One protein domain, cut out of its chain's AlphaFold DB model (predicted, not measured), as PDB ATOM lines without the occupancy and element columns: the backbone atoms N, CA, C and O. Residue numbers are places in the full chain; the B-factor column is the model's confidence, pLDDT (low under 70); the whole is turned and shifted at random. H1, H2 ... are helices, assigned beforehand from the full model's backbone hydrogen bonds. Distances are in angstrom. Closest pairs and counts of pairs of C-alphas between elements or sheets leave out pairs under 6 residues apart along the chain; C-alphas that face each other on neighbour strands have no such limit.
ATOM      1  N   PHE A  39     -19.796 -22.784  41.171       94.88
ATOM      2  CA  PHE A  39     -19.629 -23.836  40.176       94.88
ATOM      3  C   PHE A  39     -20.360 -23.477  38.869       94.88
ATOM      4  O   PHE A  39     -21.587 -23.339  38.882       94.88
ATOM      5  N   PRO A  40     -19.661 -23.347  37.725       94.62
ATOM      6  CA  PRO A  40     -20.299 -22.932  36.480       94.62
ATOM      7  C   PRO A  40     -21.303 -23.971  35.961       94.62
ATOM      8  O   PRO A  40     -20.967 -25.133  35.727       94.62
ATOM      9  N   MET A  41     -22.531 -23.541  35.668       95.19
ATOM     10  CA  MET A  41     -23.571 -24.434  35.134       95.19
ATOM     11  C   MET A  41     -23.211 -25.055  33.775       95.19
ATOM     12  O   MET A  41     -23.617 -26.180  33.479       95.19
ATOM     13  N   VAL A  42     -22.404 -24.362  32.966       95.38
ATOM     14  CA  VAL A  42     -21.865 -24.903  31.709       95.38
ATOM     15  C   VAL A  42     -20.952 -26.111  31.947       95.38
ATOM     16  O   VAL A  42     -21.039 -27.096  31.214       95.38
ATOM     17  N   GLU A  43     -20.140 -26.087  33.011       95.62
ATOM     18  CA  GLU A  43     -19.305 -27.225  33.412       95.62
ATOM     19  C   GLU A  43     -20.161 -28.368  33.958       95.62
ATOM     20  O   GLU A  43     -19.884 -29.536  33.687       95.62
ATOM     21  N   TYR A  44     -21.253 -28.050  34.659       96.50
ATOM     22  CA  TYR A  44     -22.186 -29.076  35.115       96.50
ATOM     23  C   TYR A  44     -22.847 -29.819  33.948       96.50
ATOM     24  O   TYR A  44     -22.916 -31.048  33.954       96.50
ATOM     25  N   ILE A  45     -23.293 -29.100  32.912       96.88
ATOM     26  CA  ILE A  45     -23.858 -29.734  31.712       96.88
ATOM     27  C   ILE A  45     -22.799 -30.561  30.975       96.88
ATOM     28  O   ILE A  45     -23.097 -31.679  30.548       96.88
ATOM     29  N   HIS A  46     -21.572 -30.043  30.850       97.12
ATOM     30  CA  HIS A  46     -20.454 -30.786  30.261       97.12
ATOM     31  C   HIS A  46     -20.248 -32.128  30.968       97.12
ATOM     32  O   HIS A  46     -20.252 -33.169  30.309       97.12
ATOM     33  N   HIS A  47     -20.208 -32.118  32.302       97.06
ATOM     34  CA  HIS A  47     -20.096 -33.328  33.113       97.06
ATOM     35  C   HIS A  47     -21.256 -34.310  32.880       97.06
ATOM     36  O   HIS A  47     -21.031 -35.514  32.757       97.06
ATOM     37  N   LEU A  48     -22.500 -33.826  32.773       97.31
ATOM     38  CA  LEU A  48     -23.658 -34.685  32.489       97.31
ATOM     39  C   LEU A  48     -23.534 -35.390  31.131       97.31
ATOM     40  O   LEU A  48     -23.837 -36.582  31.028       97.31
ATOM     41  N   PHE A  49     -23.086 -34.673  30.097       97.94
ATOM     42  CA  PHE A  49     -22.855 -35.276  28.788       97.94
ATOM     43  C   PHE A  49     -21.679 -36.248  28.800       97.94
ATOM     44  O   PHE A  49     -21.823 -37.348  28.265       97.94
ATOM     45  N   GLU A  50     -20.567 -35.885  29.438       98.06
ATOM     46  CA  GLU A  50     -19.392 -36.742  29.584       98.06
ATOM     47  C   GLU A  50     -19.743 -38.063  30.275       98.06
ATOM     48  O   GLU A  50     -19.529 -39.124  29.688       98.06
ATOM     49  N   PHE A  51     -20.410 -38.001  31.431       97.94
ATOM     50  CA  PHE A  51     -20.916 -39.181  32.133       97.94
ATOM     51  C   PHE A  51     -21.803 -40.045  31.228       97.94
ATOM     52  O   PHE A  51     -21.633 -41.258  31.138       97.94
ATOM     53  N   SER A  52     -22.748 -39.428  30.509       96.75
ATOM     54  CA  SER A  52     -23.653 -40.175  29.627       96.75
ATOM     55  C   SER A  52     -22.952 -40.816  28.424       96.75
ATOM     56  O   SER A  52     -23.430 -41.826  27.906       96.75
ATOM     57  N   ALA A  53     -21.840 -40.233  27.968       97.44
ATOM     58  CA  ALA A  53     -21.049 -40.755  26.863       97.44
ATOM     59  C   ALA A  53     -20.213 -41.963  27.299       97.44
ATOM     60  O   ALA A  53     -20.116 -42.931  26.545       97.44
ATOM     61  N   GLU A  54     -19.662 -41.919  28.512       97.62
ATOM     62  CA  GLU A  54     -18.862 -43.003  29.093       97.62
ATOM     63  C   GLU A  54     -19.728 -44.188  29.538       97.62
ATOM     64  O   GLU A  54     -19.404 -45.334  29.239       97.62
ATOM     65  N   GLU A  55     -20.880 -43.923  30.158       97.69
ATOM     66  CA  GLU A  55     -21.750 -44.969  30.719       97.69
ATOM     67  C   GLU A  55     -22.769 -45.537  29.718       97.69
ATOM     68  O   GLU A  55     -23.509 -46.483  30.010       97.69
ATOM     69  N   SER A  56     -22.861 -44.964  28.516       97.19
ATOM     70  CA  SER A  56     -23.800 -45.442  27.505       97.19
ATOM     71  C   SER A  56     -23.506 -46.902  27.129       97.19
ATOM     72  O   SER A  56     -22.484 -47.213  26.523       97.19
ATOM     73  N   CYS A  57     -24.495 -47.786  27.308       97.12
ATOM     74  CA  CYS A  57     -24.418 -49.182  26.853       97.12
ATOM     75  C   CYS A  57     -24.322 -49.347  25.320       97.12
ATOM     76  O   CYS A  57     -24.167 -50.456  24.816       97.12
ATOM     77  N   GLY A  58     -24.488 -48.260  24.556       96.25
ATOM     78  CA  GLY A  58     -24.253 -48.228  23.113       96.25
ATOM     79  C   GLY A  58     -25.408 -48.726  22.238       96.25
ATOM     80  O   GLY A  58     -25.305 -48.657  21.013       96.25
ATOM     81  N   LYS A  59     -26.510 -49.205  22.832       97.62
ATOM     82  CA  LYS A  59     -27.605 -49.874  22.103       97.62
ATOM     83  C   LYS A  59     -28.468 -48.941  21.245       97.62
ATOM     84  O   LYS A  59     -28.945 -49.357  20.196       97.62
ATOM     85  N   CYS A  60     -28.708 -47.704  21.684       97.56
ATOM     86  CA  CYS A  60     -29.530 -46.733  20.952       97.56
ATOM     87  C   CYS A  60     -28.655 -45.620  20.363       97.56
ATOM     88  O   CYS A  60     -27.805 -45.074  21.063       97.56
ATOM     89  N   PHE A  61     -28.864 -45.261  19.090       97.38
ATOM     90  CA  PHE A  61     -28.059 -44.220  18.434       97.38
ATOM     91  C   PHE A  61     -28.150 -42.852  19.127       97.38
ATOM     92  O   PHE A  61     -27.094 -42.262  19.352       97.38
ATOM     93  N   PRO A  62     -29.336 -42.362  19.544       97.19
ATOM     94  CA  PRO A  62     -29.428 -41.110  20.293       97.19
ATOM     95  C   PRO A  62     -28.659 -41.154  21.615       97.19
ATOM     96  O   PRO A  62     -28.021 -40.175  21.979       97.19
ATOM     97  N   GLY A  63     -28.653 -42.297  22.303       96.62
ATOM     98  CA  GLY A  63     -27.917 -42.456  23.556       96.62
ATOM     99  C   GLY A  63     -26.407 -42.604  23.374       96.62
ATOM    100  O   GLY A  63     -25.662 -42.056  24.174       96.62
ATOM    101  N   ARG A  64     -25.957 -43.300  22.322       97.38
ATOM    102  CA  ARG A  64     -24.534 -43.552  22.035       97.38
ATOM    103  C   ARG A  64     -23.843 -42.366  21.372       97.38
ATOM    104  O   ARG A  64     -22.743 -41.999  21.755       97.38
ATOM    105  N   LEU A  65     -24.450 -41.834  20.314       97.88
ATOM    106  CA  LEU A  65     -23.864 -40.752  19.527       97.88
ATOM    107  C   LEU A  65     -24.277 -39.395  20.085       97.88
ATOM    108  O   LEU A  65     -23.452 -38.493  20.129       97.88
ATOM    109  N   GLY A  66     -25.526 -39.244  20.530       97.56
ATOM    110  CA  GLY A  66     -26.017 -37.963  21.038       97.56
ATOM    111  C   GLY A  66     -25.290 -37.503  22.300       97.56
ATOM    112  O   GLY A  66     -24.916 -36.339  22.383       97.56
ATOM    113  N   SER A  67     -24.997 -38.417  23.229       97.38
ATOM    114  CA  SER A  67     -24.179 -38.122  24.416       97.38
ATOM    115  C   SER A  67     -22.784 -37.609  24.048       97.38
ATOM    116  O   SER A  67     -22.364 -36.566  24.541       97.38
ATOM    117  N   TYR A  68     -22.105 -38.279  23.111       98.00
ATOM    118  CA  TYR A  68     -20.784 -37.866  22.631       98.00
ATOM    119  C   TYR A  68     -20.825 -36.524  21.887       98.00
ATOM    120  O   TYR A  68     -19.948 -35.691  22.084       98.00
ATOM    121  N   ARG A  69     -21.860 -36.268  21.074       98.00
ATOM    122  CA  ARG A  69     -22.044 -34.968  20.400       98.00
ATOM    123  C   ARG A  69     -22.332 -33.840  21.385       98.00
ATOM    124  O   ARG A  69     -21.839 -32.734  21.192       98.00
ATOM    125  N   GLY A  70     -23.093 -34.116  22.441       97.62
ATOM    126  CA  GLY A  70     -23.276 -33.181  23.547       97.62
ATOM    127  C   GLY A  70     -21.956 -32.894  24.261       97.62
ATOM    128  O   GLY A  70     -21.614 -31.733  24.448       97.62
ATOM    129  N   LYS A  71     -21.165 -33.930  24.564       98.00
ATOM    130  CA  LYS A  71     -19.828 -33.776  25.159       98.00
ATOM    131  C   LYS A  71     -18.936 -32.890  24.284       98.00
ATOM    132  O   LYS A  71     -18.434 -31.881  24.764       98.00
ATOM    133  N   GLU A  72     -18.823 -33.215  22.997       97.94
ATOM    134  CA  GLU A  72     -18.023 -32.474  22.013       97.94
ATOM    135  C   GLU A  72     -18.440 -30.997  21.919       97.94
ATOM    136  O   GLU A  72     -17.588 -30.108  21.905       97.94
ATOM    137  N   MET A  73     -19.747 -30.718  21.906       97.38
ATOM    138  CA  MET A  73     -20.272 -29.350  21.882       97.38
ATOM    139  C   MET A  73     -19.803 -28.541  23.098       97.38
ATOM    140  O   MET A  73     -19.401 -27.389  22.956       97.38
ATOM    141  N   PHE A  74     -19.816 -29.137  24.290       96.88
ATOM    142  CA  PHE A  74     -19.390 -28.460  25.515       96.88
ATOM    143  C   PHE A  74     -17.859 -28.458  25.694       96.88
ATOM    144  O   PHE A  74     -17.320 -27.513  26.271       96.88
ATOM    145  N   ASP A  75     -17.135 -29.428  25.124       97.06
ATOM    146  CA  ASP A  75     -15.669 -29.395  25.015       97.06
ATOM    147  C   ASP A  75     -15.203 -28.180  24.196       97.06
ATOM    148  O   ASP A  75     -14.220 -27.524  24.548       97.06
ATOM    149  N   GLN A  76     -15.909 -27.842  23.112       96.31
ATOM    150  CA  GLN A  76     -15.589 -26.668  22.291       96.31
ATOM    151  C   GLN A  76     -15.750 -25.357  23.070       96.31
ATOM    152  O   GLN A  76     -14.910 -24.461  22.957       96.31
ATOM    153  N   VAL A  77     -16.783 -25.263  23.905       94.56
ATOM    154  CA  VAL A  77     -17.015 -24.109  24.786       94.56
ATOM    155  C   VAL A  77     -15.908 -23.993  25.824       94.56
ATOM    156  O   VAL A  77     -15.298 -22.931  25.966       94.56
ATOM    157  N   LYS A  78     -15.574 -25.106  26.490       92.38
ATOM    158  CA  LYS A  78     -14.493 -25.176  27.483       92.38
ATOM    159  C   LYS A  78     -13.144 -24.747  26.896       92.38
ATOM    160  O   LYS A  78     -12.393 -24.011  27.533       92.38
ATOM    161  N   ASN A  79     -12.868 -25.149  25.656       93.81
ATOM    162  CA  ASN A  79     -11.653 -24.784  24.923       93.81
ATOM    163  C   ASN A  79     -11.736 -23.416  24.223       93.81
ATOM    164  O   ASN A  79     -10.781 -23.017  23.555       93.81
ATOM    165  N   LYS A  80     -12.850 -22.685  24.370       91.88
ATOM    166  CA  LYS A  80     -13.106 -21.375  23.748       91.88
ATOM    167  C   LYS A  80     -12.987 -21.387  22.217       91.88
ATOM    168  O   LYS A  80     -12.631 -20.373  21.617       91.88
ATOM    169  N   THR A  81     -13.279 -22.521  21.581       94.25
ATOM    170  CA  THR A  81     -13.207 -22.685  20.120       94.25
ATOM    171  C   THR A  81     -14.547 -22.437  19.430       94.25
ATOM    172  O   THR A  81     -14.560 -22.007  18.279       94.25
ATOM    173  N   ALA A  82     -15.667 -22.657  20.122       93.50
ATOM    174  CA  ALA A  82     -17.007 -22.343  19.634       93.50
ATOM    175  C   ALA A  82     -17.962 -22.018  20.791       93.50
ATOM    176  O   ALA A  82     -17.704 -22.358  21.945       93.50
ATOM    177  N   LYS A  83     -19.075 -21.360  20.463       94.62
ATOM    178  CA  LYS A  83     -20.220 -21.173  21.362       94.62
ATOM    179  C   LYS A  83     -21.278 -22.244  21.105       94.62
ATOM    180  O   LYS A  83     -21.285 -22.840  20.034       94.62
ATOM    181  N   ILE A  84     -22.182 -22.449  22.060       94.88
ATOM    182  CA  ILE A  84     -23.287 -23.413  21.989       94.88
ATOM    183  C   ILE A  84     -24.360 -22.907  21.014       94.88
ATOM    184  O   ILE A  84     -25.033 -21.922  21.330       94.88
ATOM    185  N   PRO A  85     -24.603 -23.590  19.882       95.50
ATOM    186  CA  PRO A  85     -25.764 -23.312  19.043       95.50
ATOM    187  C   PRO A  85     -27.049 -23.820  19.716       95.50
ATOM    188  O   PRO A  85     -27.300 -25.029  19.750       95.50
ATOM    189  N   MET A  86     -27.890 -22.913  20.232       94.56
ATOM    190  CA  MET A  86     -29.081 -23.295  21.015       94.56
ATOM    191  C   MET A  86     -30.057 -24.186  20.265       94.56
ATOM    192  O   MET A  86     -30.611 -25.114  20.852       94.56
ATOM    193  N   GLN A  87     -30.284 -23.914  18.980       95.88
ATOM    194  CA  GLN A  87     -31.184 -24.734  18.177       95.88
ATOM    195  C   GLN A  87     -30.697 -26.187  18.117       95.88
ATOM    196  O   GLN A  87     -31.468 -27.106  18.380       95.88
ATOM    197  N   LEU A  88     -29.400 -26.385  17.869       96.94
ATOM    198  CA  LEU A  88     -28.800 -27.713  17.802       96.94
ATOM    199  C   LEU A  88     -28.814 -28.416  19.164       96.94
ATOM    200  O   LEU A  88     -29.098 -29.611  19.223       96.94
ATOM    201  N   LEU A  89     -28.547 -27.689  20.258       97.44
ATOM    202  CA  LEU A  89     -28.662 -28.244  21.607       97.44
ATOM    203  C   LEU A  89     -30.101 -28.706  21.884       97.44
ATOM    204  O   LEU A  89     -30.310 -29.841  22.303       97.44
ATOM    205  N   ASN A  90     -31.101 -27.874  21.593       97.12
ATOM    206  CA  ASN A  90     -32.509 -28.223  21.794       97.12
ATOM    207  C   ASN A  90     -32.933 -29.447  20.964       97.12
ATOM    208  O   ASN A  90     -33.615 -30.341  21.476       97.12
ATOM    209  N   ASP A  91     -32.495 -29.523  19.704       98.00
ATOM    210  CA  ASP A  91     -32.762 -30.668  18.831       98.00
ATOM    211  C   ASP A  91     -32.094 -31.947  19.349       98.00
ATOM    212  O   ASP A  91     -32.722 -33.014  19.365       98.00
ATOM    213  N   LEU A  92     -30.859 -31.847  19.849       98.12
ATOM    214  CA  LEU A  92     -30.154 -32.957  20.484       98.12
ATOM    215  C   LEU A  92     -30.910 -33.466  21.720       98.12
ATOM    216  O   LEU A  92     -31.205 -34.661  21.807       98.12
ATOM    217  N   LEU A  93     -31.278 -32.573  22.643       97.81
ATOM    218  CA  LEU A  93     -31.987 -32.929  23.876       97.81
ATOM    219  C   LEU A  93     -33.329 -33.606  23.574       97.81
ATOM    220  O   LEU A  93     -33.646 -34.651  24.149       97.81
ATOM    221  N   LYS A  94     -34.093 -33.076  22.613       97.94
ATOM    222  CA  LYS A  94     -35.364 -33.670  22.167       97.94
ATOM    223  C   LYS A  94     -35.165 -35.041  21.518       97.94
ATOM    224  O   LYS A  94     -35.960 -35.955  21.754       97.94
ATOM    225  N   THR A  95     -34.110 -35.199  20.719       97.88
ATOM    226  CA  THR A  95     -33.763 -36.471  20.069       97.88
ATOM    227  C   THR A  95     -33.383 -37.528  21.103       97.88
ATOM    228  O   THR A  95     -33.871 -38.656  21.034       97.88
ATOM    229  N   MET A  96     -32.576 -37.167  22.103       97.69
ATOM    230  CA  MET A  96     -32.213 -38.067  23.201       97.69
ATOM    231  C   MET A  96     -33.437 -38.452  24.034       97.69
ATOM    232  O   MET A  96     -33.641 -39.637  24.290       97.69
ATOM    233  N   GLN A  97     -34.292 -37.488  24.383       96.06
ATOM    234  CA  GLN A  97     -35.485 -37.741  25.193       96.06
ATOM    235  C   GLN A  97     -36.445 -38.736  24.527       96.06
ATOM    236  O   GLN A  97     -37.004 -39.600  25.196       96.06
ATOM    237  N   LYS A  98     -36.643 -38.621  23.208       96.81
ATOM    238  CA  LYS A  98     -37.598 -39.463  22.466       96.81
ATOM    239  C   LYS A  98     -36.999 -40.758  21.927       96.81
ATOM    240  O   LYS A  98     -37.738 -41.702  21.671       96.81
ATOM    241  N   GLY A  99     -35.691 -40.783  21.688       96.38
ATOM    242  CA  GLY A  99     -35.031 -41.852  20.943       96.38
ATOM    243  C   GLY A  99     -34.150 -42.783  21.781       96.38
ATOM    244  O   GLY A  99     -33.596 -43.742  21.239       96.38
ATOM    245  N   CYS A 100     -33.992 -42.526  23.083       97.19
ATOM    246  CA  CYS A 100     -33.286 -43.437  23.982       97.19
ATOM    247  C   CYS A 100     -34.207 -44.557  24.478       97.19
ATOM    248  O   CYS A 100     -35.327 -44.312  24.911       97.19
ATOM    249  N   LEU A 101     -33.704 -45.795  24.462       97.06
ATOM    250  CA  LEU A 101     -34.460 -46.973  24.910       97.06
ATOM    251  C   LEU A 101     -34.530 -47.112  26.437       97.06
ATOM    252  O   LEU A 101     -35.365 -47.849  26.947       97.06
ATOM    253  N   CYS A 102     -33.625 -46.457  27.165       96.19
ATOM    254  CA  CYS A 102     -33.579 -46.480  28.621       96.19
ATOM    255  C   CYS A 102     -33.375 -45.073  29.193       96.19
ATOM    256  O   CYS A 102     -33.025 -44.126  28.481       96.19
ATOM    257  N   ALA A 103     -33.560 -44.956  30.507       94.19
ATOM    258  CA  ALA A 103     -33.499 -43.684  31.213       94.19
ATOM    259  C   ALA A 103     -32.083 -43.099  31.341       94.19
ATOM    260  O   ALA A 103     -31.980 -41.907  31.595       94.19
ATOM    261  N   LEU A 104     -31.005 -43.875  31.147       95.38
ATOM    262  CA  LEU A 104     -29.632 -43.372  31.308       95.38
ATOM    263  C   LEU A 104     -29.386 -42.136  30.434       95.38
ATOM    264  O   LEU A 104     -29.184 -41.048  30.952       95.38
ATOM    265  N   CYS A 105     -29.472 -42.277  29.112       95.88
ATOM    266  CA  CYS A 105     -29.320 -41.134  28.210       95.88
ATOM    267  C   CYS A 105     -30.646 -40.377  28.019       95.88
ATOM    268  O   CYS A 105     -30.636 -39.176  27.764       95.88
ATOM    269  N   GLY A 106     -31.793 -41.054  28.175       95.12
ATOM    270  CA  GLY A 106     -33.119 -40.454  27.996       95.12
ATOM    271  C   GLY A 106     -33.511 -39.440  29.077       95.12
ATOM    272  O   GLY A 106     -34.325 -38.563  28.803       95.12
ATOM    273  N   ALA A 107     -32.924 -39.525  30.277       95.62
ATOM    274  CA  ALA A 107     -33.174 -38.591  31.377       95.62
ATOM    275  C   ALA A 107     -32.164 -37.433  31.455       95.62
ATOM    276  O   ALA A 107     -32.411 -36.488  32.195       95.62
ATOM    277  N   ILE A 108     -31.058 -37.462  30.697       96.19
ATOM    278  CA  ILE A 108     -30.088 -36.348  30.613       96.19
ATOM    279  C   ILE A 108     -30.735 -35.017  30.184       96.19
ATOM    280  O   ILE A 108     -30.367 -33.983  30.742       96.19
ATOM    281  N   PRO A 109     -31.730 -34.997  29.276       96.69
ATOM    282  CA  PRO A 109     -32.416 -33.763  28.915       96.69
ATOM    283  C   PRO A 109     -33.077 -33.021  30.077       96.69
ATOM    284  O   PRO A 109     -33.113 -31.797  30.055       96.69
ATOM    285  N   THR A 110     -33.574 -33.715  31.103       95.56
ATOM    286  CA  THR A 110     -34.288 -33.088  32.229       95.56
ATOM    287  C   THR A 110     -33.424 -32.089  33.016       95.56
ATOM    288  O   THR A 110     -33.802 -30.918  33.072       95.56
ATOM    289  N   PRO A 111     -32.266 -32.466  33.600       96.31
ATOM    290  CA  PRO A 111     -31.408 -31.510  34.294       96.31
ATOM    291  C   PRO A 111     -30.925 -30.384  33.380       96.31
ATOM    292  O   PRO A 111     -30.914 -29.238  33.812       96.31
ATOM    293  N   ILE A 112     -30.587 -30.675  32.120       96.81
ATOM    294  CA  ILE A 112     -30.104 -29.652  31.182       96.81
ATOM    295  C   ILE A 112     -31.206 -28.635  30.877       96.81
ATOM    296  O   ILE A 112     -30.966 -27.435  30.962       96.81
ATOM    297  N   ASN A 113     -32.432 -29.082  30.605       96.31
ATOM    298  CA  ASN A 113     -33.571 -28.187  30.396       96.31
ATOM    299  C   ASN A 113     -33.856 -27.323  31.632       96.31
ATOM    300  O   ASN A 113     -34.170 -26.143  31.488       96.31
ATOM    301  N   ASN A 114     -33.706 -27.870  32.841       96.06
ATOM    302  CA  ASN A 114     -33.846 -27.088  34.068       96.06
ATOM    303  C   ASN A 114     -32.759 -26.016  34.176       96.06
ATOM    304  O   ASN A 114     -33.063 -24.870  34.504       96.06
ATOM    305  N   ILE A 115     -31.512 -26.361  33.848       95.94
ATOM    306  CA  ILE A 115     -30.399 -25.409  33.836       95.94
ATOM    307  C   ILE A 115     -30.662 -24.294  32.822       95.94
ATOM    308  O   ILE A 115     -30.601 -23.118  33.168       95.94
ATOM    309  N   LEU A 116     -31.052 -24.644  31.597       95.00
ATOM    310  CA  LEU A 116     -31.383 -23.668  30.557       95.00
ATOM    311  C   LEU A 116     -32.572 -22.776  30.953       95.00
ATOM    312  O   LEU A 116     -32.583 -21.588  30.641       95.00
ATOM    313  N   LYS A 117     -33.565 -23.317  31.667       94.75
ATOM    314  CA  LYS A 117     -34.731 -22.553  32.127       94.75
ATOM    315  C   LYS A 117     -34.378 -21.568  33.244       94.75
ATOM    316  O   LYS A 117     -34.774 -20.409  33.164       94.75
ATOM    317  N   TYR A 118     -33.676 -22.022  34.282       94.69
ATOM    318  CA  TYR A 118     -33.491 -21.249  35.517       94.69
ATOM    319  C   TYR A 118     -32.146 -20.514  35.601       94.69
ATOM    320  O   TYR A 118     -32.053 -19.512  36.303       94.69
ATOM    321  N   PHE A 119     -31.129 -20.968  34.867       94.12
ATOM    322  CA  PHE A 119     -29.746 -20.485  34.967       94.12
ATOM    323  C   PHE A 119     -29.174 -20.016  33.617       94.12
ATOM    324  O   PHE A 119     -27.966 -19.838  33.472       94.12
ATOM    325  N   SER A 120     -30.022 -19.753  32.613       91.00
ATOM    326  CA  SER A 120     -29.583 -19.242  31.298       91.00
ATOM    327  C   SER A 120     -28.755 -17.958  31.379       91.00
ATOM    328  O   SER A 120     -27.915 -17.714  30.514       91.00
ATOM    329  N   SER A 121     -28.967 -17.134  32.410       91.38
ATOM    330  CA  SER A 121     -28.187 -15.920  32.657       91.38
ATOM    331  C   SER A 121     -26.701 -16.195  32.868       91.38
ATOM    332  O   SER A 121     -25.889 -15.382  32.427       91.38
ATOM    333  N   GLU A 122     -26.350 -17.321  33.488       90.50
ATOM    334  CA  GLU A 122     -24.964 -17.721  33.755       90.50
ATOM    335  C   GLU A 122     -24.248 -18.183  32.481       90.50
ATOM    336  O   GLU A 122     -23.044 -17.996  32.353       90.50
ATOM    337  N   MET A 123     -24.998 -18.694  31.499       90.12
ATOM    338  CA  MET A 123     -24.463 -19.239  30.244       90.12
ATOM    339  C   MET A 123     -24.491 -18.253  29.065       90.12
ATOM    340  O   MET A 123     -24.180 -18.620  27.931       90.12
TER     341      MET A 123
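What this domain is: This is residues 39 to 123 of the 129 residues of the protein "Formate dehydrogenase" of Candidatus Fonsibacter sp. PEL3 (UniProt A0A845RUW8). What is the shape? H1, H2, H3 and H5 form an up-and-down bundle, each running against the one before it, with short H4 at one end. What is it made of? The printed part has 85 residues with five named helices, H1 to H5 in order, no named strand, class all helix; it is compact, radius of gyration of the C-alphas 11.9 A, spans 34 by 24 by 23 A.

Where its parts are: Where is the longest helix? H2, residues 61 to 78, runs 25.1 A from C-alpha 61 at (-28.059, -44.220, 18.434). And the others? H1 is residues 41 to 55, 21.1 A; H3 86 to 99, 19.5 A; H4 103 to 106; H5 109 to 118, 14.2 A, ending at C-alpha 118 at (-33.491, -21.249, 35.517).

How they stand to each other: What touches H2? H1 forms a hairpin with it, closest C-alphas Ala 53 and Ser 67, 4.8 A, at a steep tilt of 37 degrees, only just past shallow, opposite ways. H3 forms another, closest C-alphas Pro 62 and Met 96, 5.0 A, at a shallow 26 degrees; H4 touches residues 62 to 67 alone, closest C-alphas Gly 63 and Cys 105, 5.0 A. Where is H5? It touches H3 at residues 93 to 97 alone, closest C-alphas Leu 93 and Pro 109, 5.1 A, and is apart from H2. Are the backbones helical? Every O i to N i+4 pair is within hydrogen-bond range in H1, H3 and H5, 11 of 14 in H2; H4 is too short for one.

The domain as a whole: How large is it? The two C-alphas farthest apart, of Lys 59 and Ser 121, are 35.6 A apart. Any cut or doubt? The printed part has no cut and no long link, and no printed residue is under 70 in pLDDT.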